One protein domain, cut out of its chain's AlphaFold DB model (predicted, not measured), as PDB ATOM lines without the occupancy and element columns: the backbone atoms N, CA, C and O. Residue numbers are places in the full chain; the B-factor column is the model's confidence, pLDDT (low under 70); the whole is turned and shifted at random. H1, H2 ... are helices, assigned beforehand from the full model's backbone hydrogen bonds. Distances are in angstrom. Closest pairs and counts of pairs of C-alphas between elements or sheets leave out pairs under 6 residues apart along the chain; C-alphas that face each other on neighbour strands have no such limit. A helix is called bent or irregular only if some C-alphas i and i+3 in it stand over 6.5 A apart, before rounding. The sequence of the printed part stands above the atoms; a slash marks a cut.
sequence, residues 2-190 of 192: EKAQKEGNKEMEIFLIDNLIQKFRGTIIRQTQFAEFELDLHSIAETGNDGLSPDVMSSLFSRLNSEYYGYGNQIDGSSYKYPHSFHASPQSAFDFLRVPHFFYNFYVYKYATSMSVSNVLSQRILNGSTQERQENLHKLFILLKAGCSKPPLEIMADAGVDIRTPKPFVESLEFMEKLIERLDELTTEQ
ATOM      1  N   GLU A   2     179.947 163.966 118.362       85.88
ATOM      2  CA  GLU A   2     179.131 163.000 117.585       85.88
ATOM      3  C   GLU A   2     177.812 162.572 118.244       85.88
ATOM      4  O   GLU A   2     176.793 162.454 117.572       85.88
ATOM      5  N   LYS A   3     177.816 162.314 119.558       88.75
ATOM      6  CA  LYS A   3     176.591 161.949 120.281       88.75
ATOM      7  C   LYS A   3     175.546 163.070 120.224       88.75
ATOM      8  O   LYS A   3     174.406 162.802 119.878       88.75
ATOM      9  N   ALA A   4     175.955 164.310 120.504       90.50
ATOM     10  CA  ALA A   4     175.072 165.475 120.448       90.50
ATOM     11  C   ALA A   4     174.513 165.687 119.032       90.50
ATOM     12  O   ALA A   4     173.318 165.911 118.883       90.50
ATOM     13  N   GLN A   5     175.348 165.500 118.004       89.94
ATOM     14  CA  GLN A   5     174.940 165.553 116.595       89.94
ATOM     15  C   GLN A   5     173.910 164.467 116.251       89.94
ATOM     16  O   GLN A   5     172.873 164.762 115.667       89.94
ATOM     17  N   LYS A   6     174.155 163.212 116.655       91.56
ATOM     18  CA  LYS A   6     173.232 162.083 116.428       91.56
ATOM     19  C   LYS A   6     171.892 162.259 117.143       91.56
ATOM     20  O   LYS A   6     170.871 161.812 116.636       91.56
ATOM     21  N   GLU A   7     171.904 162.887 118.314       94.38
ATOM     22  CA  GLU A   7     170.708 163.162 119.117       94.38
ATOM     23  C   GLU A   7     170.000 164.467 118.709       94.38
ATOM     24  O   GLU A   7     168.959 164.789 119.275       94.38
ATOM     25  N   GLY A   8     170.547 165.231 117.754       91.19
ATOM     26  CA  GLY A   8     170.016 166.541 117.365       91.19
ATOM     27  C   GLY A   8     170.077 167.590 118.485       91.19
ATOM     28  O   GLY A   8     169.357 168.585 118.444       91.19
ATOM     29  N   ASN A   9     170.915 167.381 119.507       95.19
ATOM     30  CA  ASN A   9     171.042 168.286 120.644       95.19
ATOM     31  C   ASN A   9     172.016 169.427 120.319       95.19
ATOM     32  O   ASN A   9     173.205 169.381 120.646       95.19
ATOM     33  N   LYS A  10     171.476 170.456 119.667       94.31
ATOM     34  CA  LYS A  10     172.215 171.626 119.188       94.31
ATOM     35  C   LYS A  10     172.895 172.427 120.302       94.31
ATOM     36  O   LYS A  10     174.054 172.803 120.157       94.31
ATOM     37  N   GLU A  11     172.217 172.648 121.427       94.81
ATOM     38  CA  GLU A  11     172.787 173.379 122.570       94.81
ATOM     39  C   GLU A  11     174.016 172.662 123.139       94.81
ATOM     40  O   GLU A  11     175.037 173.289 123.426       94.81
ATOM     41  N   MET A  12     173.951 171.332 123.242       96.38
ATOM     42  CA  MET A  12     175.088 170.520 123.672       96.38
ATOM     43  C   MET A  12     176.229 170.550 122.649       96.38
ATOM     44  O   MET A  12     177.395 170.562 123.040       96.38
ATOM     45  N   GLU A  13     175.930 170.554 121.347       95.94
ATOM     46  CA  GLU A  13     176.960 170.685 120.310       95.94
ATOM     47  C   GLU A  13     177.693 172.028 120.424       95.94
ATOM     48  O   GLU A  13     178.920 172.029 120.537       95.94
ATOM     49  N   ILE A  14     176.951 173.139 120.512       96.31
ATOM     50  CA  ILE A  14     177.492 174.493 120.717       96.31
ATOM     51  C   ILE A  14     178.371 174.537 121.971       96.31
ATOM     52  O   ILE A  14     179.524 174.958 121.901       96.31
ATOM     53  N   PHE A  15     177.868 174.043 123.108       96.12
ATOM     54  CA  PHE A  15     178.610 174.038 124.370       96.12
ATOM     55  C   PHE A  15     179.945 173.287 124.267       96.12
ATOM     56  O   PHE A  15     180.964 173.747 124.788       96.12
ATOM     57  N   LEU A  16     179.953 172.120 123.612       97.00
ATOM     58  CA  LEU A  16     181.158 171.304 123.454       97.00
ATOM     59  C   LEU A  16     182.171 171.947 122.503       97.00
ATOM     60  O   LEU A  16     183.371 171.870 122.774       97.00
ATOM     61  N   ILE A  17     181.697 172.555 121.413       96.94
ATOM     62  CA  ILE A  17     182.540 173.249 120.439       96.94
ATOM     63  C   ILE A  17     183.177 174.486 121.074       96.94
ATOM     64  O   ILE A  17     184.400 174.607 121.037       96.94
ATOM     65  N   ASP A  18     182.390 175.340 121.737       95.88
ATOM     66  CA  ASP A  18     182.904 176.514 122.454       95.88
ATOM     67  C   ASP A  18     183.945 176.107 123.507       95.88
ATOM     68  O   ASP A  18     185.068 176.610 123.512       95.88
ATOM     69  N   ASN A  19     183.644 175.093 124.329       96.38
ATOM     70  CA  ASN A  19     184.608 174.580 125.306       96.38
ATOM     71  C   ASN A  19     185.925 174.138 124.658       96.38
ATOM     72  O   ASN A  19     186.997 174.315 125.244       96.38
ATOM     73  N   LEU A  20     185.863 173.517 123.480       96.31
ATOM     74  CA  LEU A  20     187.051 173.053 122.778       96.31
ATOM     75  C   LEU A  20     187.837 174.228 122.186       96.31
ATOM     76  O   LEU A  20     189.042 174.307 122.415       96.31
ATOM     77  N   ILE A  21     187.169 175.186 121.542       97.00
ATOM     78  CA  ILE A  21     187.774 176.436 121.051       97.00
ATOM     79  C   ILE A  21     188.490 177.170 122.190       97.00
ATOM     80  O   ILE A  21     189.658 177.541 122.059       97.00
ATOM     81  N   GLN A  22     187.845 177.306 123.350       95.12
ATOM     82  CA  GLN A  22     188.421 177.983 124.513       95.12
ATOM     83  C   GLN A  22     189.647 177.244 125.067       95.12
ATOM     84  O   GLN A  22     190.628 177.881 125.461       95.12
ATOM     85  N   LYS A  23     189.651 175.903 125.039       96.06
ATOM     86  CA  LYS A  23     190.837 175.098 125.380       96.06
ATOM     87  C   LYS A  23     191.985 175.323 124.400       96.06
ATOM     88  O   LYS A  23     193.121 175.483 124.851       96.06
ATOM     89  N   PHE A  24     191.714 175.359 123.095       96.25
ATOM     90  CA  PHE A  24     192.733 175.644 122.079       96.25
ATOM     91  C   PHE A  24     193.299 177.054 122.257       96.25
ATOM     92  O   PHE A  24     194.512 177.213 122.376       96.25
ATOM     93  N   ARG A  25     192.438 178.066 122.411       95.38
ATOM     94  CA  ARG A  25     192.846 179.446 122.708       95.38
ATOM     95  C   ARG A  25     193.738 179.525 123.955       95.38
ATOM     96  O   ARG A  25     194.787 180.162 123.927       95.38
ATOM     97  N   GLY A  26     193.337 178.885 125.052       94.75
ATOM     98  CA  GLY A  26     194.062 178.951 126.326       94.75
ATOM     99  C   GLY A  26     195.366 178.146 126.373       94.75
ATOM    100  O   GLY A  26     196.257 178.485 127.153       94.75
ATOM    101  N   THR A  27     195.489 177.095 125.555       96.81
ATOM    102  CA  THR A  27     196.625 176.153 125.616       96.81
ATOM    103  C   THR A  27     197.607 176.325 124.468       96.81
ATOM    104  O   THR A  27     198.801 176.136 124.666       96.81
ATOM    105  N   ILE A  28     197.125 176.676 123.277       96.06
ATOM    106  CA  ILE A  28     197.966 176.948 122.114       96.06
ATOM    107  C   ILE A  28     198.277 178.442 122.091       96.06
ATOM    108  O   ILE A  28     199.382 178.834 122.440       96.06
ATOM    109  N   ILE A  29     197.285 179.287 121.800       94.75
ATOM    110  CA  ILE A  29     197.505 180.721 121.550       94.75
ATOM    111  C   ILE A  29     198.119 181.429 122.767       94.75
ATOM    112  O   ILE A  29     199.186 182.030 122.662       94.75
ATOM    113  N   ARG A  30     197.496 181.316 123.949       95.12
ATOM    114  CA  ARG A  30     197.972 182.013 125.158       95.12
ATOM    115  C   ARG A  30     199.326 181.502 125.656       95.12
ATOM    116  O   ARG A  30     200.112 182.289 126.171       95.12
ATOM    117  N   GLN A  31     199.611 180.206 125.523       97.38
ATOM    118  CA  GLN A  31     200.893 179.654 125.981       97.38
ATOM    119  C   GLN A  31     202.021 179.957 124.996       97.38
ATOM    120  O   GLN A  31     203.139 180.202 125.439       97.38
ATOM    121  N   THR A  32     201.736 180.009 123.690       97.12
ATOM    122  CA  THR A  32     202.690 180.509 122.689       97.12
ATOM    123  C   THR A  32     203.008 181.981 122.936       97.12
ATOM    124  O   THR A  32     204.181 182.324 123.008       97.12
ATOM    125  N   GLN A  33     201.998 182.817 123.203       96.56
ATOM    126  CA  GLN A  33     202.208 184.218 123.587       96.56
ATOM    127  C   GLN A  33     203.124 184.348 124.814       96.56
ATOM    128  O   GLN A  33     204.012 185.193 124.855       96.56
ATOM    129  N   PHE A  34     202.913 183.514 125.835       97.31
ATOM    130  CA  PHE A  34     203.772 183.492 127.017       97.31
ATOM    131  C   PHE A  34     205.194 183.022 126.702       97.31
ATOM    132  O   PHE A  34     206.140 183.599 127.225       97.31
ATOM    133  N   ALA A  35     205.356 182.012 125.849       98.00
ATOM    134  CA  ALA A  35     206.674 181.548 125.429       98.00
ATOM    135  C   ALA A  35     207.443 182.629 124.654       98.00
ATOM    136  O   ALA A  35     208.639 182.797 124.871       98.00
ATOM    137  N   GLU A  36     206.757 183.377 123.788       98.06
ATOM    138  CA  GLU A  36     207.340 184.503 123.055       98.06
ATOM    139  C   GLU A  36     207.706 185.653 123.994       98.06
ATOM    140  O   GLU A  36     208.815 186.170 123.917       98.06
ATOM    141  N   PHE A  37     206.841 185.984 124.959       97.56
ATOM    142  CA  PHE A  37     207.175 186.955 126.000       97.56
ATOM    143  C   PHE A  37     208.438 186.559 126.776       97.56
ATOM    144  O   PHE A  37     209.310 187.396 126.983       97.56
ATOM    145  N   GLU A  38     208.548 185.295 127.200       97.56
ATOM    146  CA  GLU A  38     209.722 184.785 127.918       97.56
ATOM    147  C   GLU A  38     210.991 184.874 127.050       97.56
ATOM    148  O   GLU A  38     212.032 185.325 127.526       97.56
ATOM    149  N   LEU A  39     210.897 184.529 125.762       97.19
ATOM    150  CA  LEU A  39     212.012 184.616 124.816       97.19
ATOM    151  C   LEU A  39     212.474 186.058 124.570       97.19
ATOM    152  O   LEU A  39     213.672 186.344 124.656       97.19
ATOM    153  N   ASP A  40     211.540 186.964 124.288       95.69
ATOM    154  CA  ASP A  40     211.828 188.380 124.051       95.69
ATOM    155  C   ASP A  40     212.433 189.024 125.303       95.69
ATOM    156  O   ASP A  40     213.426 189.748 125.221       95.69
ATOM    157  N   LEU A  41     211.877 188.716 126.479       94.81
ATOM    158  CA  LEU A  41     212.369 189.211 127.761       94.81
ATOM    159  C   LEU A  41     213.826 188.795 128.005       94.81
ATOM    160  O   LEU A  41     214.657 189.632 128.366       94.81
ATOM    161  N   HIS A  42     214.148 187.520 127.780       94.38
ATOM    162  CA  HIS A  42     215.517 187.019 127.893       94.38
ATOM    163  C   HIS A  42     216.454 187.674 126.865       94.38
ATOM    164  O   HIS A  42     217.551 188.096 127.224       94.38
ATOM    165  N   SER A  43     216.001 187.856 125.624       94.06
ATOM    166  CA  SER A  43     216.790 188.502 124.563       94.06
ATOM    167  C   SER A  43     217.129 189.966 124.892       94.06
ATOM    168  O   SER A  43     218.248 190.428 124.653       94.06
ATOM    169  N   ILE A  44     216.191 190.707 125.492       92.69
ATOM    170  CA  ILE A  44     216.432 192.077 125.982       92.69
ATOM    171  C   ILE A  44     217.489 192.068 127.094       92.69
ATOM    172  O   ILE A  44     218.409 192.889 127.088       92.69
ATOM    173  N   ALA A  45     217.386 191.127 128.036       92.50
ATOM    174  CA  ALA A  45     218.339 191.006 129.134       92.50
ATOM    175  C   ALA A  45     219.764 190.681 128.649       92.50
ATOM    176  O   ALA A  45     220.731 191.193 129.212       92.50
ATOM    177  N   GLU A  46     219.898 189.869 127.599       92.62
ATOM    178  CA  GLU A  46     221.186 189.493 127.002       92.62
ATOM    179  C   GLU A  46     221.839 190.632 126.203       92.62
ATOM    180  O   GLU A  46     223.063 190.763 126.204       92.62
ATOM    181  N   THR A  47     221.040 191.464 125.529       88.75
ATOM    182  CA  THR A  47     221.534 192.536 124.639       88.75
ATOM    183  C   THR A  47     221.820 193.864 125.353       88.75
ATOM    184  O   THR A  47     222.612 194.662 124.855       88.75
ATOM    185  N   GLY A  48     221.263 194.078 126.550       64.94
ATOM    186  CA  GLY A  48     221.902 194.876 127.603       64.94
ATOM    187  C   GLY A  48     221.744 196.404 127.595       64.94
ATOM    188  O   GLY A  48     222.362 197.043 128.444       64.94
ATOM    189  N   ASN A  49     220.932 197.015 126.723       67.25
ATOM    190  CA  ASN A  49     220.848 198.490 126.670       67.25
ATOM    191  C   ASN A  49     219.785 199.124 127.592       67.25
ATOM    192  O   ASN A  49     220.089 200.125 128.234       67.25
ATOM    193  N   ASP A  50     218.582 198.548 127.717       68.81
ATOM    194  CA  ASP A  50     217.464 199.179 128.460       68.81
ATOM    195  C   ASP A  50     217.157 198.527 129.825       68.81
ATOM    196  O   ASP A  50     216.402 199.069 130.637       68.81
ATOM    197  N   GLY A  51     217.760 197.365 130.107       80.81
ATOM    198  CA  GLY A  51     217.454 196.552 131.287       80.81
ATOM    199  C   GLY A  51     216.000 196.051 131.331       80.81
ATOM    200  O   GLY A  51     215.193 196.303 130.441       80.81
ATOM    201  N   LEU A  52     215.645 195.319 132.391       90.38
ATOM    202  CA  LEU A  52     214.283 194.811 132.612       90.38
ATOM    203  C   LEU A  52     213.508 195.710 133.583       90.38
ATOM    204  O   LEU A  52     213.144 195.297 134.686       90.38
ATOM    205  N   SER A  53     213.293 196.974 133.206       92.62
ATOM    206  CA  SER A  53     212.458 197.882 134.000       92.62
ATOM    207  C   SER A  53     210.970 197.486 133.921       92.62
ATOM    208  O   SER A  53     210.551 196.844 132.949       92.62
ATOM    209  N   PRO A  54     210.132 197.871 134.905       92.44
ATOM    210  CA  PRO A  54     208.687 197.650 134.830       92.44
ATOM    211  C   PRO A  54     208.052 198.207 133.548       92.44
ATOM    212  O   PRO A  54     207.159 197.570 132.990       92.44
ATOM    213  N   ASP A  55     208.536 199.349 133.052       91.56
ATOM    214  CA  ASP A  55     208.032 199.983 131.830       91.56
ATOM    215  C   ASP A  55     208.377 199.164 130.582       91.56
ATOM    216  O   ASP A  55     207.515 198.949 129.731       91.56
ATOM    217  N   VAL A  56     209.602 198.631 130.496       92.62
ATOM    218  CA  VAL A  56     210.027 197.759 129.386       92.62
ATOM    219  C   VAL A  56     209.194 196.476 129.366       92.62
ATOM    220  O   VAL A  56     208.616 196.127 128.337       92.62
ATOM    221  N   MET A  57     209.068 195.797 130.511       94.44
ATOM    222  CA  MET A  57     208.332 194.528 130.604       94.44
ATOM    223  C   MET A  57     206.833 194.698 130.331       94.44
ATOM    224  O   MET A  57     206.240 193.909 129.595       94.44
ATOM    225  N   SER A  58     206.215 195.738 130.897       92.69
ATOM    226  CA  SER A  58     204.788 196.012 130.693       92.69
ATOM    227  C   SER A  58     204.478 196.472 129.267       92.69
ATOM    228  O   SER A  58     203.442 196.085 128.720       92.69
ATOM    229  N   SER A  59     205.388 197.213 128.624       91.50
ATOM    230  CA  SER A  59     205.269 197.587 127.209       91.50
ATOM    231  C   SER A  59     205.393 196.371 126.295       91.50
ATOM    232  O   SER A  59     204.565 196.193 125.401       91.50
ATOM    233  N   LEU A  60     206.367 195.492 126.556       93.25
ATOM    234  CA  LEU A  60     206.541 194.233 125.831       93.25
ATOM    235  C   LEU A  60     205.282 193.357 125.925       93.25
ATOM    236  O   LEU A  60     204.746 192.915 124.909       93.25
ATOM    237  N   PHE A  61     204.768 193.155 127.138       93.00
ATOM    238  CA  PHE A  61     203.579 192.335 127.351       93.00
ATOM    239  C   PHE A  61     202.324 192.952 126.711       93.00
ATOM    240  O   PHE A  61     201.522 192.247 126.095       93.00
ATOM    241  N   SER A  62     202.164 194.277 126.802       90.00
ATOM    242  CA  SER A  62     201.072 195.018 126.151       90.00
ATOM    243  C   SER A  62     201.109 194.901 124.628       90.00
ATOM    244  O   SER A  62     200.065 194.689 124.001       90.00
ATOM    245  N   ARG A  63     202.304 194.997 124.030       91.00
ATOM    246  CA  ARG A  63     202.506 194.802 122.591       91.00
ATOM    247  C   ARG A  63     202.063 193.403 122.171       91.00
ATOM    248  O   ARG A  63     201.197 193.286 121.311       91.00
ATOM    249  N   LEU A  64     202.555 192.362 122.846       93.00
ATOM    250  CA  LEU A  64     202.182 190.977 122.539       93.00
ATOM    251  C   LEU A  64     200.683 190.717 122.748       93.00
ATOM    252  O   LEU A  64     200.064 190.027 121.946       93.00
ATOM    253  N   ASN A  65     200.052 191.282 123.785       88.44
ATOM    254  CA  ASN A  65     198.590 191.206 123.922       88.44
ATOM    255  C   ASN A  65     197.882 191.805 122.698       88.44
ATOM    256  O   ASN A  65     196.875 191.262 122.248       88.44
ATOM    257  N   SER A  66     198.400 192.909 122.161       84.69
ATOM    258  CA  SER A  66     197.817 193.582 121.001       84.69
ATOM    259  C   SER A  66     197.992 192.782 119.716       84.69
ATOM    260  O   SER A  66     197.032 192.636 118.968       84.69
ATOM    261  N   GLU A  67     199.169 192.197 119.496       88.38
ATOM    262  CA  GLU A  67     199.456 191.351 118.333       88.38
ATOM    263  C   GLU A  67     198.613 190.063 118.334       88.38
ATOM    264  O   GLU A  67     198.037 189.704 117.312       88.38
ATOM    265  N   TYR A  68     198.464 189.409 119.491       89.44
ATOM    266  CA  TYR A  68     197.737 188.138 119.602       89.44
ATOM    267  C   TYR A  68     196.211 188.283 119.653       89.44
ATOM    268  O   TYR A  68     195.497 187.377 119.223       89.44
ATOM    269  N   TYR A  69     195.695 189.380 120.217       82.06
ATOM    270  CA  TYR A  69     194.251 189.587 120.402       82.06
ATOM    271  C   TYR A  69     193.670 190.727 119.560       82.06
ATOM    272  O   TYR A  69     192.471 190.983 119.639       82.06
ATOM    273  N   GLY A  70     194.486 191.400 118.745       71.94
ATOM    274  CA  GLY A  70     194.033 192.435 117.816       71.94
ATOM    275  C   GLY A  70     193.655 193.767 118.471       71.94
ATOM    276  O   GLY A  70     192.832 194.501 117.922       71.94
ATOM    277  N   TYR A  71     194.225 194.117 119.630       61.59
ATOM    278  CA  TYR A  71     193.965 195.430 120.231       61.59
ATOM    279  C   TYR A  71     194.479 196.565 119.351       61.59
ATOM    280  O   TYR A  71     195.647 196.597 118.982       61.59
ATOM    281  N   GLY A  72     193.601 197.524 119.052       48.78
ATOM    282  CA  GLY A  72     193.956 198.745 118.324       48.78
ATOM    283  C   GLY A  72     193.995 198.617 116.799       48.78
ATOM    284  O   GLY A  72     194.101 199.640 116.130       48.78
ATOM    285  N   ASN A  73     193.830 197.418 116.233       41.38
ATOM    286  CA  ASN A  73     193.757 197.245 114.786       41.38
ATOM    287  C   ASN A  73     192.298 197.306 114.314       41.38
ATOM    288  O   ASN A  73     191.478 196.454 114.656       41.38
ATOM    289  N   GLN A  74     191.970 198.322 113.510       40.59
ATOM    290  CA  GLN A  74     190.783 198.279 112.657       40.59
ATOM    291  C   GLN A  74     191.002 197.165 111.635       40.59
ATOM    292  O   GLN A  74     191.788 197.322 110.702       40.59
ATOM    293  N   ILE A  75     190.337 196.031 111.814       41.97
ATOM    294  CA  ILE A  75     190.246 195.033 110.756       41.97
ATOM    295  C   ILE A  75     189.142 195.540 109.815       41.97
ATOM    296  O   ILE A  75     187.977 195.614 110.202       41.97
ATOM    297  N   ASP A  76     189.538 195.972 108.615       42.75
ATOM    298  CA  ASP A  76     188.648 196.409 107.522       42.75
ATOM    299  C   ASP A  76     187.833 197.702 107.765       42.75
ATOM    300  O   ASP A  76     186.638 197.770 107.492       42.75
ATOM    301  N   GLY A  77     188.442 198.748 108.345       43.75
ATOM    302  CA  GLY A  77     187.786 200.062 108.523       43.75
ATOM    303  C   GLY A  77     186.547 200.063 109.436       43.75
ATOM    304  O   GLY A  77     185.954 201.110 109.696       43.75
ATOM    305  N   SER A  78     186.176 198.897 109.964       40.28
ATOM    306  CA  SER A  78     185.144 198.705 110.962       40.28
ATOM    307  C   SER A  78     185.821 198.515 112.316       40.28
ATOM    308  O   SER A  78     186.748 197.723 112.488       40.28
ATOM    309  N   SER A  79     185.403 199.299 113.305       43.19
ATOM    310  CA  SER A  79     185.762 199.031 114.693       43.19
ATOM    311  C   SER A  79     185.289 197.621 115.041       43.19
ATOM    312  O   SER A  79     184.096 197.339 114.905       43.19
ATOM    313  N   TYR A  80     186.204 196.758 115.482       42.84
ATOM    314  CA  TYR A  80     185.914 195.399 115.936       42.84
ATOM    315  C   TYR A  80     184.653 195.386 116.823       42.84
ATOM    316  O   TYR A  80     184.639 195.955 117.915       42.84
ATOM    317  N   LYS A  81     183.564 194.783 116.324       43.38
ATOM    318  CA  LYS A  81     182.208 194.870 116.906       43.38
ATOM    319  C   LYS A  81     182.033 194.036 118.187       43.38
ATOM    320  O   LYS A  81     180.994 194.118 118.833       43.38
ATOM    321  N   TYR A  82     183.047 193.258 118.575       45.06
ATOM    322  CA  TYR A  82     182.987 192.314 119.694       45.06
ATOM    323  C   TYR A  82     184.098 192.565 120.732       45.06
ATOM    324  O   TYR A  82     185.050 191.795 120.816       45.06
ATOM    325  N   PRO A  83     183.995 193.604 121.579       42.78
ATOM    326  CA  PRO A  83     185.015 193.962 122.576       42.78
ATOM    327  C   PRO A  83     185.142 192.983 123.772       42.78
ATOM    328  O   PRO A  83     185.637 193.363 124.828       42.78
ATOM    329  N   HIS A  84     184.682 191.730 123.669       42.19
ATOM    330  CA  HIS A  84     184.330 190.928 124.851       42.19
ATOM    331  C   HIS A  84     185.340 189.873 125.332       42.19
ATOM    332  O   HIS A  84     185.126 189.317 126.408       42.19
ATOM    333  N   SER A  85     186.427 189.559 124.623       46.62
ATOM    334  CA  SER A  85     187.234 188.370 124.978       46.62
ATOM    335  C   SER A  85     188.528 188.645 125.757       46.62
ATOM    336  O   SER A  85     189.110 187.713 126.323       46.62
ATOM    337  N   PHE A  86     188.947 189.903 125.867       51.94
ATOM    338  CA  PHE A  86     189.963 190.374 126.809       51.94
ATOM    339  C   PHE A  86     189.600 191.855 127.082       51.94
ATOM    340  O   PHE A  86     189.218 192.582 126.161       51.94
ATOM    341  N   HIS A  87     189.615 192.320 128.331       54.28
ATOM    342  CA  HIS A  87     189.445 193.748 128.633       54.28
ATOM    343  C   HIS A  87     190.838 194.303 128.899       54.28
ATOM    344  O   HIS A  87     191.400 194.050 129.965       54.28
ATOM    345  N   ALA A  88     191.409 195.018 127.928       59.06
ATOM    346  CA  ALA A  88     192.675 195.711 128.119       59.06
ATOM    347  C   ALA A  88     192.460 196.840 129.136       59.06
ATOM    348  O   ALA A  88     192.022 197.938 128.801       59.06
ATOM    349  N   SER A  89     192.703 196.541 130.407       67.12
ATOM    350  CA  SER A  89     192.822 197.546 131.453       67.12
ATOM    351  C   SER A  89     194.294 197.930 131.615       67.12
ATOM    352  O   SER A  89     195.168 197.125 131.274       67.12
ATOM    353  N   PRO A  90     194.611 199.102 132.191       72.62
ATOM    354  CA  PRO A  90     195.991 199.444 132.543       72.62
ATOM    355  C   PRO A  90     196.694 198.351 133.367       72.62
ATOM    356  O   PRO A  90     197.903 198.175 133.274       72.62
ATOM    357  N   GLN A  91     195.937 197.570 134.146       79.38
ATOM    358  CA  GLN A  91     196.466 196.466 134.947       79.38
ATOM    359  C   GLN A  91     196.854 195.240 134.106       79.38
ATOM    360  O   GLN A  91     197.760 194.512 134.501       79.38
ATOM    361  N   SER A  92     196.225 195.024 132.944       81.25
ATOM    362  CA  SER A  92     196.512 193.869 132.075       81.25
ATOM    363  C   SER A  92     197.944 193.863 131.524       81.25
ATOM    364  O   SER A  92     198.494 192.799 131.238       81.25
ATOM    365  N   ALA A  93     198.589 195.034 131.464       86.12
ATOM    366  CA  ALA A  93     200.002 195.182 131.122       86.12
ATOM    367  C   ALA A  93     200.939 194.473 132.121       86.12
ATOM    368  O   ALA A  93     202.070 194.148 131.778       86.12
ATOM    369  N   PHE A  94     200.458 194.194 133.337       90.31
ATOM    370  CA  PHE A  94     201.205 193.549 134.418       90.31
ATOM    371  C   PHE A  94     200.768 192.104 134.687       90.31
ATOM    372  O   PHE A  94     201.226 191.489 135.651       90.31
ATOM    373  N   ASP A  95     199.906 191.522 133.848       89.56
ATOM    374  CA  ASP A  95     199.413 190.154 134.052       89.56
ATOM    375  C   ASP A  95     200.529 189.109 134.064       89.56
ATOM    376  O   ASP A  95     200.376 188.068 134.708       89.56
ATOM    377  N   PHE A  96     201.659 189.396 133.414       92.44
ATOM    378  CA  PHE A  96     202.835 188.532 133.440       92.44
ATOM    379  C   PHE A  96     203.352 188.272 134.865       92.44
ATOM    380  O   PHE A  96     203.816 187.171 135.149       92.44
ATOM    381  N   LEU A  97     203.174 189.212 135.803       94.00
ATOM    382  CA  LEU A  97     203.560 189.039 137.212       94.00
ATOM    383  C   LEU A  97     202.771 187.930 137.921       94.00
ATOM    384  O   LEU A  97     203.189 187.434 138.965       94.00
ATOM    385  N   ARG A  98     201.614 187.543 137.372       93.12
ATOM    386  CA  ARG A  98     200.718 186.529 137.946       93.12
ATOM    387  C   ARG A  98     200.920 185.146 137.333       93.12
ATOM    388  O   ARG A  98     200.158 184.240 137.658       93.12
ATOM    389  N   VAL A  99     201.899 184.976 136.441       94.12
ATOM    390  CA  VAL A  99     202.181 183.715 135.746       94.12
ATOM    391  C   VAL A  99     203.384 183.034 136.413       94.12
ATOM    392  O   VAL A  99     204.522 183.414 136.151       94.12
ATOM    393  N   PRO A 100     203.185 181.992 137.250       95.06
ATOM    394  CA  PRO A 100     204.289 181.372 137.988       95.06
ATOM    395  C   PRO A 100     205.320 180.698 137.078       95.06
ATOM    396  O   PRO A 100     206.488 180.587 137.432       95.06
ATOM    397  N   HIS A 101     204.898 180.243 135.896       96.00
ATOM    398  CA  HIS A 101     205.759 179.496 134.984       96.00
ATOM    399  C   HIS A 101     206.892 180.329 134.369       96.00
ATOM    400  O   HIS A 101     207.861 179.733 133.911       96.00
ATOM    401  N   PHE A 102     206.840 181.665 134.420       95.06
ATOM    402  CA  PHE A 102     207.976 182.508 134.016       95.06
ATOM    403  C   PHE A 102     209.196 182.374 134.938       95.06
ATOM    404  O   PHE A 102     210.273 182.855 134.618       95.06
ATOM    405  N   PHE A 103     209.060 181.667 136.063       92.25
ATOM    406  CA  PHE A 103     210.170 181.342 136.960       92.25
ATOM    407  C   PHE A 103     210.710 179.909 136.758       92.25
ATOM    408  O   PHE A 103     211.485 179.429 137.581       92.25
ATOM    409  N   TYR A 104     210.259 179.187 135.715       87.38
ATOM    410  CA  TYR A 104     210.514 177.746 135.513       87.38
ATOM    411  C   TYR A 104     211.490 177.470 134.348       87.38
ATOM    412  O   TYR A 104     211.770 176.304 134.065       87.38
ATOM    413  N   ASN A 105     212.022 178.525 133.712       92.12
ATOM    414  CA  ASN A 105     212.999 178.500 132.618       92.12
ATOM    415  C   ASN A 105     212.492 177.792 131.344       92.12
ATOM    416  O   ASN A 105     212.772 176.612 131.112       92.12
ATOM    417  N   PHE A 106     211.745 178.517 130.510       95.25
ATOM    418  CA  PHE A 106     211.198 178.060 129.227       95.25
ATOM    419  C   PHE A 106     210.318 176.813 129.353       95.25
ATOM    420  O   PHE A 106     210.507 175.791 128.686       95.25
ATOM    421  N   TYR A 107     209.321 176.872 130.237       96.69
ATOM    422  CA  TYR A 107     208.403 175.751 130.455       96.69
ATOM    423  C   TYR A 107     207.133 175.832 129.597       96.69
ATOM    424  O   TYR A 107     206.670 174.814 129.081       96.69
ATOM    425  N   VAL A 108     206.567 177.030 129.435       97.06
ATOM    426  CA  VAL A 108     205.186 177.218 128.953       97.06
ATOM    427  C   VAL A 108     204.952 176.768 127.511       97.06
ATOM    428  O   VAL A 108     203.870 176.265 127.209       97.06
ATOM    429  N   TYR A 109     205.965 176.836 126.638       96.00
ATOM    430  CA  TYR A 109     205.834 176.403 125.238       96.00
ATOM    431  C   TYR A 109     205.399 174.931 125.116       96.00
ATOM    432  O   TYR A 109     204.722 174.549 124.159       96.00
ATOM    433  N   LYS A 110     205.732 174.108 126.123       96.00
ATOM    434  CA  LYS A 110     205.413 172.675 126.158       96.00
ATOM    435  C   LYS A 110     203.908 172.414 126.155       96.00
ATOM    436  O   LYS A 110     203.475 171.376 125.652       96.00
ATOM    437  N   TYR A 111     203.103 173.336 126.687       97.31
ATOM    438  CA  TYR A 111     201.646 173.227 126.637       97.31
ATOM    439  C   TYR A 111     201.128 173.303 125.199       97.31
ATOM    440  O   TYR A 111     200.364 172.428 124.784       97.31
ATOM    441  N   ALA A 112     201.596 174.286 124.424       96.81
ATOM    442  CA  ALA A 112     201.195 174.459 123.031       96.81
ATOM    443  C   ALA A 112     201.631 173.263 122.172       96.81
ATOM    444  O   ALA A 112     200.824 172.716 121.413       96.81
ATOM    445  N   THR A 113     202.869 172.784 122.344       95.81
ATOM    446  CA  THR A 113     203.361 171.604 121.614       95.81
ATOM    447  C   THR A 113     202.596 170.338 121.996       95.81
ATOM    448  O   THR A 113     202.203 169.573 121.121       95.81
ATOM    449  N   SER A 114     202.335 170.124 123.290       95.44
ATOM    450  CA  SER A 114     201.622 168.938 123.782       95.44
ATOM    451  C   SER A 114     200.170 168.895 123.298       95.44
ATOM    452  O   SER A 114     199.704 167.852 122.829       95.44
ATOM    453  N   MET A 115     199.463 170.032 123.339       97.31
ATOM    454  CA  MET A 115     198.099 170.132 122.815       97.31
ATOM    455  C   MET A 115     198.066 169.878 121.306       97.31
ATOM    456  O   MET A 115     197.215 169.125 120.839       97.31
ATOM    457  N   SER A 116     199.028 170.432 120.560       96.75
ATOM    458  CA  SER A 116     199.116 170.235 119.109       96.75
ATOM    459  C   SER A 116     199.314 168.759 118.746       96.75
ATOM    460  O   SER A 116     198.584 168.204 117.928       96.75
ATOM    461  N   VAL A 117     200.245 168.074 119.419       95.44
ATOM    462  CA  VAL A 117     200.470 166.629 119.226       95.44
ATOM    463  C   VAL A 117     199.222 165.823 119.581       95.44
ATOM    464  O   VAL A 117     198.812 164.946 118.820       95.44
ATOM    465  N   SER A 118     198.609 166.123 120.728       95.38
ATOM    466  CA  SER A 118     197.424 165.408 121.212       95.38
ATOM    467  C   SER A 118     196.254 165.540 120.239       95.38
ATOM    468  O   SER A 118     195.585 164.548 119.944       95.38
ATOM    469  N   ASN A 119     196.041 166.742 119.697       96.31
ATOM    470  CA  ASN A 119     195.025 166.978 118.685       96.31
ATOM    471  C   ASN A 119     195.306 166.165 117.415       96.31
ATOM    472  O   ASN A 119     194.449 165.395 116.990       96.31
ATOM    473  N   VAL A 120     196.513 166.261 116.854       95.31
ATOM    474  CA  VAL A 120     196.888 165.540 115.627       95.31
ATOM    475  C   VAL A 120     196.703 164.030 115.770       95.31
ATOM    476  O   VAL A 120     196.100 163.392 114.906       95.31
ATOM    477  N   LEU A 121     197.176 163.446 116.875       95.12
ATOM    478  CA  LEU A 121     196.991 162.020 117.148       95.12
ATOM    479  C   LEU A 121     195.503 161.661 117.255       95.12
ATOM    480  O   LEU A 121     195.067 160.672 116.663       95.12
ATOM    481  N   SER A 122     194.715 162.477 117.958       95.25
ATOM    482  CA  SER A 122     193.275 162.260 118.100       95.25
ATOM    483  C   SER A 122     192.551 162.321 116.753       95.25
ATOM    484  O   SER A 122     191.789 161.404 116.448       95.25
ATOM    485  N   GLN A 123     192.824 163.332 115.921       94.88
ATOM    486  CA  GLN A 123     192.202 163.482 114.601       94.88
ATOM    487  C   GLN A 123     192.513 162.292 113.692       94.88
ATOM    488  O   GLN A 123     191.615 161.743 113.057       94.88
ATOM    489  N   ARG A 124     193.772 161.842 113.670       94.00
ATOM    490  CA  ARG A 124     194.200 160.692 112.860       94.00
ATOM    491  C   ARG A 124     193.518 159.385 113.275       94.00
ATOM    492  O   ARG A 124     193.192 158.564 112.422       94.00
ATOM    493  N   ILE A 125     193.282 159.184 114.573       95.50
ATOM    494  CA  ILE A 125     192.579 157.997 115.089       95.50
ATOM    495  C   ILE A 125     191.082 158.055 114.758       95.50
ATOM    496  O   ILE A 125     190.498 157.048 114.342       95.50
ATOM    497  N   LEU A 126     190.450 159.212 114.964       93.94
ATOM    498  CA  LEU A 126     189.004 159.367 114.808       93.94
ATOM    499  C   LEU A 126     188.582 159.335 113.334       93.94
ATOM    500  O   LEU A 126     187.649 158.607 112.995       93.94
ATOM    501  N   ASN A 127     189.320 160.035 112.468       93.12
ATOM    502  CA  ASN A 127     188.928 160.279 111.076       93.12
ATOM    503  C   ASN A 127     189.586 159.336 110.054       93.12
ATOM    504  O   ASN A 127     189.246 159.394 108.876       93.12
ATOM    505  N   GLY A 128     190.531 158.488 110.471       91.44
ATOM    506  CA  GLY A 128     191.174 157.519 109.579       91.44
ATOM    507  C   GLY A 128     190.257 156.355 109.188       91.44
ATOM    508  O   GLY A 128     189.338 155.982 109.926       91.44
ATOM    509  N   SER A 129     190.558 155.725 108.050       95.50
ATOM    510  CA  SER A 129     190.009 154.417 107.670       95.50
ATOM    511  C   SER A 129     190.295 153.354 108.742       95.50
ATOM    512  O   SER A 129     191.111 153.548 109.643       95.50
ATOM    513  N   THR A 130     189.651 152.185 108.658       95.75
ATOM    514  CA  THR A 130     189.879 151.097 109.627       95.75
ATOM    515  C   THR A 130     191.360 150.737 109.753       95.75
ATOM    516  O   THR A 130     191.840 150.554 110.870       95.75
ATOM    517  N   GLN A 131     192.084 150.674 108.634       96.69
ATOM    518  CA  GLN A 131     193.514 150.379 108.635       96.69
ATOM    519  C   GLN A 131     194.323 151.522 109.264       96.69
ATOM    520  O   GLN A 131     195.074 151.285 110.209       96.69
ATOM    521  N   GLU A 132     194.118 152.764 108.819       96.31
ATOM    522  CA  GLU A 132     194.834 153.929 109.359       96.31
ATOM    523  C   GLU A 132     194.577 154.106 110.857       96.31
ATOM    524  O   GLU A 132     195.488 154.423 111.617       96.31
ATOM    525  N   ARG A 133     193.350 153.854 111.324       96.56
ATOM    526  CA  ARG A 133     193.020 153.885 112.751       96.56
ATOM    527  C   ARG A 133     193.862 152.885 113.540       96.56
ATOM    528  O   ARG A 133     194.383 153.253 114.589       96.56
ATOM    529  N   GLN A 134     194.010 151.649 113.059       97.00
ATOM    530  CA  GLN A 134     194.843 150.640 113.730       97.00
ATOM    531  C   GLN A 134     196.317 151.055 113.758       97.00
ATOM    532  O   GLN A 134     196.969 150.960 114.798       97.00
ATOM    533  N   GLU A 135     196.825 151.592 112.649       96.44
ATOM    534  CA  GLU A 135     198.195 152.105 112.564       96.44
ATOM    535  C   GLU A 135     198.429 153.289 113.519       96.44
ATOM    536  O   GLU A 135     199.440 153.344 114.221       96.44
ATOM    537  N   ASN A 136     197.481 154.223 113.608       96.69
ATOM    538  CA  ASN A 136     197.576 155.383 114.496       96.69
ATOM    539  C   ASN A 136     197.417 155.005 115.978       96.69
ATOM    540  O   ASN A 136     198.105 155.572 116.829       96.69
ATOM    541  N   LEU A 137     196.591 154.005 116.301       97.12
ATOM    542  CA  LEU A 137     196.534 153.429 117.649       97.12
ATOM    543  C   LEU A 137     197.855 152.755 118.024       97.12
ATOM    544  O   LEU A 137     198.338 152.933 119.142       97.12
ATOM    545  N   HIS A 138     198.476 152.025 117.095       96.38
ATOM    546  CA  HIS A 138     199.792 151.435 117.322       96.38
ATOM    547  C   HIS A 138     200.847 152.509 117.633       96.38
ATOM    548  O   HIS A 138     201.566 152.384 118.624       96.38
ATOM    549  N   LYS A 139     200.882 153.600 116.857       95.88
ATOM    550  CA  LYS A 139     201.760 154.756 117.107       95.88
ATOM    551  C   LYS A 139     201.518 155.405 118.473       95.88
ATOM    552  O   LYS A 139     202.475 155.699 119.188       95.88
ATOM    553  N   LEU A 140     200.257 155.565 118.884       96.75
ATOM    554  CA  LEU A 140     199.921 156.039 120.231       96.75
ATOM    555  C   LEU A 140     200.456 155.087 121.314       96.75
ATOM    556  O   LEU A 140     201.006 155.537 122.316       96.75
ATOM    557  N   PHE A 141     200.355 153.771 121.122       96.75
ATOM    558  CA  PHE A 141     200.922 152.815 122.073       96.75
ATOM    559  C   PHE A 141     202.452 152.836 122.112       96.75
ATOM    560  O   PHE A 141     203.007 152.627 123.189       96.75
ATOM    561  N   ILE A 142     203.134 153.101 120.991       93.88
ATOM    562  CA  ILE A 142     204.588 153.333 120.977       93.88
ATOM    563  C   ILE A 142     204.928 154.514 121.893       93.88
ATOM    564  O   ILE A 142     205.747 154.352 122.798       93.88
ATOM    565  N   LEU A 143     204.243 155.652 121.726       95.38
ATOM    566  CA  LEU A 143     204.412 156.838 122.574       95.38
ATOM    567  C   LEU A 143     204.224 156.509 124.062       95.38
ATOM    568  O   LEU A 143     205.090 156.806 124.881       95.38
ATOM    569  N   LEU A 144     203.108 155.863 124.415       96.50
ATOM    570  CA  LEU A 144     202.774 155.559 125.810       96.50
ATOM    571  C   LEU A 144     203.751 154.562 126.449       96.50
ATOM    572  O   LEU A 144     204.090 154.698 127.623       96.50
ATOM    573  N   LYS A 145     204.221 153.568 125.687       97.19
ATOM    574  CA  LYS A 145     205.188 152.571 126.172       97.19
ATOM    575  C   LYS A 145     206.600 153.129 126.303       97.19
ATOM    576  O   LYS A 145     207.368 152.605 127.106       97.19
ATOM    577  N   ALA A 146     206.952 154.158 125.533       96.50
ATOM    578  CA  ALA A 146     208.290 154.733 125.560       96.50
ATOM    579  C   ALA A 146     208.620 155.399 126.906       96.50
ATOM    580  O   ALA A 146     209.785 155.399 127.305       96.50
ATOM    581  N   GLY A 147     207.632 155.948 127.624       94.62
ATOM    582  CA  GLY A 147     207.869 156.662 128.883       94.62
ATOM    583  C   GLY A 147     208.963 157.726 128.732       94.62
ATOM    584  O   GLY A 147     208.949 158.502 127.782       94.62
ATOM    585  N   CYS A 148     209.951 157.721 129.630       94.75
ATOM    586  CA  CYS A 148     211.123 158.607 129.564       94.75
ATOM    587  C   CYS A 148     212.378 157.909 128.998       94.75
ATOM    588  O   CYS A 148     213.493 158.271 129.360       94.75
ATOM    589  N   SER A 149     212.223 156.873 128.165       95.88
ATOM    590  CA  SER A 149     213.354 156.043 127.701       95.88
ATOM    591  C   SER A 149     214.265 156.703 126.658       95.88
ATOM    592  O   SER A 149     215.373 156.219 126.434       95.88
ATOM    593  N   LYS A 150     213.817 157.788 126.016       95.88
ATOM    594  CA  LYS A 150     214.525 158.511 124.948       95.88
ATOM    595  C   LYS A 150     214.236 160.018 125.018       95.88
ATOM    596  O   LYS A 150     213.292 160.423 125.705       95.88
ATOM    597  N   PRO A 151     214.986 160.862 124.285       95.62
ATOM    598  CA  PRO A 151     214.649 162.274 124.132       95.62
ATOM    599  C   PRO A 151     213.212 162.478 123.606       95.62
ATOM    600  O   PRO A 151     212.810 161.789 122.666       95.62
ATOM    601  N   PRO A 152     212.438 163.451 124.134       93.19
ATOM    602  CA  PRO A 152     211.039 163.650 123.741       93.19
ATOM    603  C   PRO A 152     210.822 163.840 122.235       93.19
ATOM    604  O   PRO A 152     209.861 163.310 121.686       93.19
ATOM    605  N   LEU A 153     211.730 164.546 121.550       94.62
ATOM    606  CA  LEU A 153     211.658 164.751 120.097       94.62
ATOM    607  C   LEU A 153     211.708 163.428 119.319       94.62
ATOM    608  O   LEU A 153     211.022 163.279 118.311       94.62
ATOM    609  N   GLU A 154     212.515 162.471 119.777       95.38
ATOM    610  CA  GLU A 154     212.633 161.153 119.148       95.38
ATOM    611  C   GLU A 154     211.402 160.297 119.428       95.38
ATOM    612  O   GLU A 154     210.861 159.699 118.506       95.38
ATOM    613  N   ILE A 155     210.903 160.306 120.667       95.69
ATOM    614  CA  ILE A 155     209.680 159.578 121.032       95.69
ATOM    615  C   ILE A 155     208.489 160.052 120.186       95.69
ATOM    616  O   ILE A 155     207.704 159.238 119.703       95.69
ATOM    617  N   MET A 156     208.351 161.366 119.986       94.75
ATOM    618  CA  MET A 156     207.268 161.919 119.166       94.75
ATOM    619  C   MET A 156     207.424 161.544 117.689       94.75
ATOM    620  O   MET A 156     206.440 161.175 117.043       94.75
ATOM    621  N   ALA A 157     208.654 161.558 117.168       93.81
ATOM    622  CA  ALA A 157     208.937 161.105 115.809       93.81
ATOM    623  C   ALA A 157     208.614 159.608 115.620       93.81
ATOM    624  O   ALA A 157     207.956 159.260 114.639       93.81
ATOM    625  N   ASP A 158     208.971 158.749 116.583       93.00
ATOM    626  CA  ASP A 158     208.616 157.318 116.603       93.00
ATOM    627  C   ASP A 158     207.083 157.118 116.614       93.00
ATOM    628  O   ASP A 158     206.553 156.196 115.991       93.00
ATOM    629  N   ALA A 159     206.346 158.023 117.267       93.38
ATOM    630  CA  ALA A 159     204.882 158.071 117.265       93.38
ATOM    631  C   ALA A 159     204.278 158.702 115.988       93.38
ATOM    632  O   ALA A 159     203.063 158.887 115.884       93.38
ATOM    633  N   GLY A 160     205.102 159.034 114.993       92.25
ATOM    634  CA  GLY A 160     204.674 159.592 113.711       92.25
ATOM    635  C   GLY A 160     204.276 161.071 113.758       92.25
ATOM    636  O   GLY A 160     203.542 161.527 112.873       92.25
ATOM    637  N   VAL A 161     204.722 161.823 114.767       94.81
ATOM    638  CA  VAL A 161     204.494 163.270 114.886       94.81
ATOM    639  C   VAL A 161     205.831 163.990 115.059       94.81
ATOM    640  O   VAL A 161     206.386 164.053 116.151       94.81
ATOM    641  N   ASP A 162     206.356 164.562 113.974       93.81
ATOM    642  CA  ASP A 162     207.604 165.326 114.028       93.81
ATOM    643  C   ASP A 162     207.360 166.782 114.451       93.81
ATOM    644  O   ASP A 162     206.997 167.645 113.645       93.81
ATOM    645  N   ILE A 163     207.590 167.050 115.737       93.06
ATOM    646  CA  ILE A 163     207.457 168.376 116.354       93.06
ATOM    647  C   ILE A 163     208.642 169.315 116.082       93.06
ATOM    648  O   ILE A 163     208.674 170.420 116.613       93.06
ATOM    649  N   ARG A 164     209.608 168.908 115.246       94.00
ATOM    650  CA  ARG A 164     210.635 169.813 114.695       94.00
ATOM    651  C   ARG A 164     210.111 170.637 113.518       94.00
ATOM    652  O   ARG A 164     210.780 171.556 113.060       94.00
ATOM    653  N   THR A 165     208.934 170.284 113.007       94.75
ATOM    654  CA  THR A 165     208.272 170.961 111.891       94.75
ATOM    655  C   THR A 165     207.065 171.753 112.397       94.75
ATOM    656  O   THR A 165     206.475 171.377 113.410       94.75
ATOM    657  N   PRO A 166     206.620 172.803 111.682       95.75
ATOM    658  CA  PRO A 166     205.406 173.535 112.054       95.75
ATOM    659  C   PRO A 166     204.123 172.714 111.848       95.75
ATOM    660  O   PRO A 166     203.055 173.108 112.310       95.75
ATOM    661  N   LYS A 167     204.205 171.564 111.166       96.12
ATOM    662  CA  LYS A 167     203.048 170.786 110.717       96.12
ATOM    663  C   LYS A 167     202.049 170.447 111.836       96.12
ATOM    664  O   LYS A 167     200.872 170.722 111.632       96.12
ATOM    665  N   PRO A 168     202.444 169.925 113.018       95.19
ATOM    666  CA  PRO A 168     201.465 169.561 114.045       95.19
ATOM    667  C   PRO A 168     200.702 170.762 114.615       95.19
ATOM    668  O   PRO A 168     199.543 170.645 115.017       95.19
ATOM    669  N   PHE A 169     201.365 171.916 114.655       95.56
ATOM    670  CA  PHE A 169     200.771 173.170 115.092       95.56
ATOM    671  C   PHE A 169     199.770 173.683 114.052       95.56
ATOM    672  O   PHE A 169     198.625 173.955 114.404       95.56
ATOM    673  N   VAL A 170     200.158 173.719 112.771       96.44
ATOM    674  CA  VAL A 170     199.278 174.126 111.660       96.44
ATOM    675  C   VAL A 170     198.036 173.236 111.576       96.44
ATOM    676  O   VAL A 170     196.928 173.758 111.611       96.44
ATOM    677  N   GLU A 171     198.193 171.907 111.609       96.56
ATOM    678  CA  GLU A 171     197.065 170.953 111.615       96.56
ATOM    679  C   GLU A 171     196.102 171.195 112.800       96.56
ATOM    680  O   GLU A 171     194.904 170.915 112.728       96.56
ATOM    681  N   SER A 172     196.613 171.723 113.916       96.75
ATOM    682  CA  SER A 172     195.801 172.047 115.091       96.75
ATOM    683  C   SER A 172     195.056 173.368 114.970       96.75
ATOM    684  O   SER A 172     193.925 173.461 115.449       96.75
ATOM    685  N   LEU A 173     195.644 174.361 114.304       95.88
ATOM    686  CA  LEU A 173     194.951 175.602 113.969       95.88
ATOM    687  C   LEU A 173     193.863 175.371 112.917       95.88
ATOM    688  O   LEU A 173     192.748 175.838 113.112       95.88
ATOM    689  N   GLU A 174     194.131 174.568 111.886       97.25
ATOM    690  CA  GLU A 174     193.125 174.171 110.886       97.25
ATOM    691  C   GLU A 174     191.941 173.429 111.529       97.25
ATOM    692  O   GLU A 174     190.789 173.577 111.126       97.25
ATOM    693  N   PHE A 175     192.199 172.608 112.552       97.19
ATOM    694  CA  PHE A 175     191.118 171.973 113.302       97.19
ATOM    695  C   PHE A 175     190.316 172.987 114.128       97.19
ATOM    696  O   PHE A 175     189.090 172.903 114.171       97.19
ATOM    697  N   MET A 176     190.984 173.954 114.763       96.62
ATOM    698  CA  MET A 176     190.314 175.040 115.482       96.62
ATOM    699  C   MET A 176     189.465 175.911 114.546       96.62
ATOM    700  O   MET A 176     188.355 176.273 114.921       96.62
ATOM    701  N   GLU A 177     189.940 176.196 113.334       96.81
ATOM    702  CA  GLU A 177     189.196 176.918 112.295       96.81
ATOM    703  C   GLU A 177     187.885 176.201 111.952       96.81
ATOM    704  O   GLU A 177     186.817 176.793 112.073       96.81
ATOM    705  N   LYS A 178     187.932 174.887 111.702       96.50
ATOM    706  CA  LYS A 178     186.724 174.074 111.452       96.50
ATOM    707  C   LYS A 178     185.729 174.089 112.611       96.50
ATOM    708  O   LYS A 178     184.521 174.007 112.400       96.50
ATOM    709  N   LEU A 179     186.214 174.149 113.854       96.31
ATOM    710  CA  LEU A 179     185.339 174.283 115.022       96.31
ATOM    711  C   LEU A 179     184.637 175.644 115.038       96.31
ATOM    712  O   LEU A 179     183.461 175.703 115.384       96.31
ATOM    713  N   ILE A 180     185.347 176.716 114.677       96.31
ATOM    714  CA  ILE A 180     184.790 178.072 114.599       96.31
ATOM    715  C   ILE A 180     183.743 178.148 113.488       96.31
ATOM    716  O   ILE A 180     182.636 178.607 113.749       96.31
ATOM    717  N   GLU A 181     184.052 177.640 112.294       96.31
ATOM    718  CA  GLU A 181     183.103 177.554 111.175       96.31
ATOM    719  C   GLU A 181     181.831 176.807 111.593       96.31
ATOM    720  O   GLU A 181     180.718 177.302 111.423       96.31
ATOM    721  N   ARG A 182     181.990 175.645 112.241       94.75
ATOM    722  CA  ARG A 182     180.851 174.859 112.717       94.75
ATOM    723  C   ARG A 182     180.041 175.585 113.790       94.75
ATOM    724  O   ARG A 182     178.819 175.445 113.830       94.75
ATOM    725  N   LEU A 183     180.694 176.323 114.684       95.50
ATOM    726  CA  LEU A 183     179.997 177.128 115.682       95.50
ATOM    727  C   LEU A 183     179.149 178.210 115.007       95.50
ATOM    728  O   LEU A 183     177.987 178.366 115.375       95.50
ATOM    729  N   ASP A 184     179.708 178.895 114.007       94.50
ATOM    730  CA  ASP A 184     179.043 179.979 113.284       94.50
ATOM    731  C   ASP A 184     177.804 179.494 112.517       94.50
ATOM    732  O   ASP A 184     176.735 180.106 112.606       94.50
ATOM    733  N   GLU A 185     177.894 178.330 111.862       93.75
ATOM    734  CA  GLU A 185     176.746 177.648 111.246       93.75
ATOM    735  C   GLU A 185     175.617 177.414 112.262       93.75
ATOM    736  O   GLU A 185     174.449 177.728 112.016       93.75
ATOM    737  N   LEU A 186     175.964 176.882 113.438       92.44
ATOM    738  CA  LEU A 186     174.990 176.564 114.478       92.44
ATOM    739  C   LEU A 186     174.357 177.829 115.075       92.44
ATOM    740  O   LEU A 186     173.169 177.812 115.407       92.44
ATOM    741  N   THR A 187     175.095 178.927 115.215       90.31
ATOM    742  CA  THR A 187     174.564 180.160 115.817       90.31
ATOM    743  C   THR A 187     173.821 181.051 114.827       90.31
ATOM    744  O   THR A 187     172.855 181.706 115.213       90.31
ATOM    745  N   THR A 188     174.190 181.044 113.546       84.50
ATOM    746  CA  THR A 188     173.529 181.867 112.518       84.50
ATOM    747  C   THR A 188     172.102 181.391 112.231       84.50
ATOM    748  O   THR A 188     171.197 182.205 112.051       84.50
ATOM    749  N   GLU A 189     171.851 180.083 112.308       59.53
ATOM    750  CA  GLU A 189     170.503 179.502 112.213       59.53
ATOM    751  C   GLU A 189     169.523 179.973 113.313       59.53
ATOM    752  O   GLU A 189     168.328 179.736 113.184       59.53
ATOM    753  N   GLN A 190     169.984 180.603 114.404       53.09
ATOM    754  CA  GLN A 190     169.103 181.131 115.464       53.09
ATOM    755  C   GLN A 190     168.633 182.577 115.218       53.09
ATOM    756  O   GLN A 190     167.802 183.080 115.974       53.09
TER     757      GLN A 190
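This is residues 2 to 190 of the 192 residues of the protein "Putative oligoendopeptidase F" of Streblomastix strix (UniProt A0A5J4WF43). One long helix, H2, is the spine of a flat, loose helical model: H6 and H9 pack on one side of it and on each other, closing a triangle, while H3 folds back on the other side with H4 across it. H7 and H8 fold back and forth beyond H6, H1 turns back at the first end of H2, and residues 45 to 50 and 73 to 79 stick out. The printed part has 189 residues, with nine named helices, H1 to H9 in order, and no named strand; its class is all helix. It is loose, with a radius of gyration of the C-alphas of 20.0 A, and spans 58 by 52 by 27 A.

Start at H1, residues 2 to 6, which touches H2, residues 10 to 47, only at the corner; Ala 4 and Glu 13 have the closest C-alphas, 5.5 A apart. H2 is the hub, touching four helices. Next, H3, residues 54 to 69, forms a helical hairpin with residues 29 to 41 of H2, at a tilt of 37 degrees, only just steep, with the closest C-alphas at Phe 37 and Phe 61, 6.6 A. H4, residues 90 to 98, touches H3 about perpendicular at 81 degrees, closest at C-alphas 58 and 93, 4.9 A. H5, residues 100 to 103, is close to H2 but not clearly touching, C-alphas 38 and 102 being closest at 6.7 A. Look at Ala 112 in H6, residues 109 to 127: its C-alpha is 4.2 A from that of Ile 28, the closest pair with H2, at a shallow tilt of 34 degrees, only just short of steep, opposite ways. H7, residues 130 to 146, forms helical hairpins with H6, closest at C-alphas 125 and 133, 4.8 A, and with H8, residues 152 to 158, closest at C-alphas 143 and 155, 6.1 A. H9, residues 167 to 188, touches H6, closest at C-alphas 116 and 169, 5.2 A, and H2, closest at C-alphas 17 and 179, 6.2 A, at a steep tilt of 41 degrees. Every O i to N i+4 pair is within hydrogen-bond range in H1, H3, H6, H7, H8 and H9, against 32 of 34 in H2 and 0 of 5 in H4, where 4 of 6 O i to N i+3 pairs are; H5 is too short for an O i to N i+4 pair.

Find C-alpha 10 at (172.215, 171.626, 119.188); from there H2 runs 53.8 A to C-alpha 47 at (221.534, 192.536, 124.639). H3 measures 21.9 A, H6 27.3 A and H7 24.6 A. H4 is irregular, with C-alphas 93 and 96 at 7.6 A. H9 runs 31.6 A to C-alpha 188 at (173.529, 181.867, 112.518).

The two C-alphas farthest apart, those of Glu 7 and Asn 49, are 61.8 A apart. The printed part has no cut, and its long link is H3 to H4, residues 70 to 89. Mean pLDDT of the printed part is 88.4, with residues 48 to 50, 71 to 89 and 189 to 190 under 70.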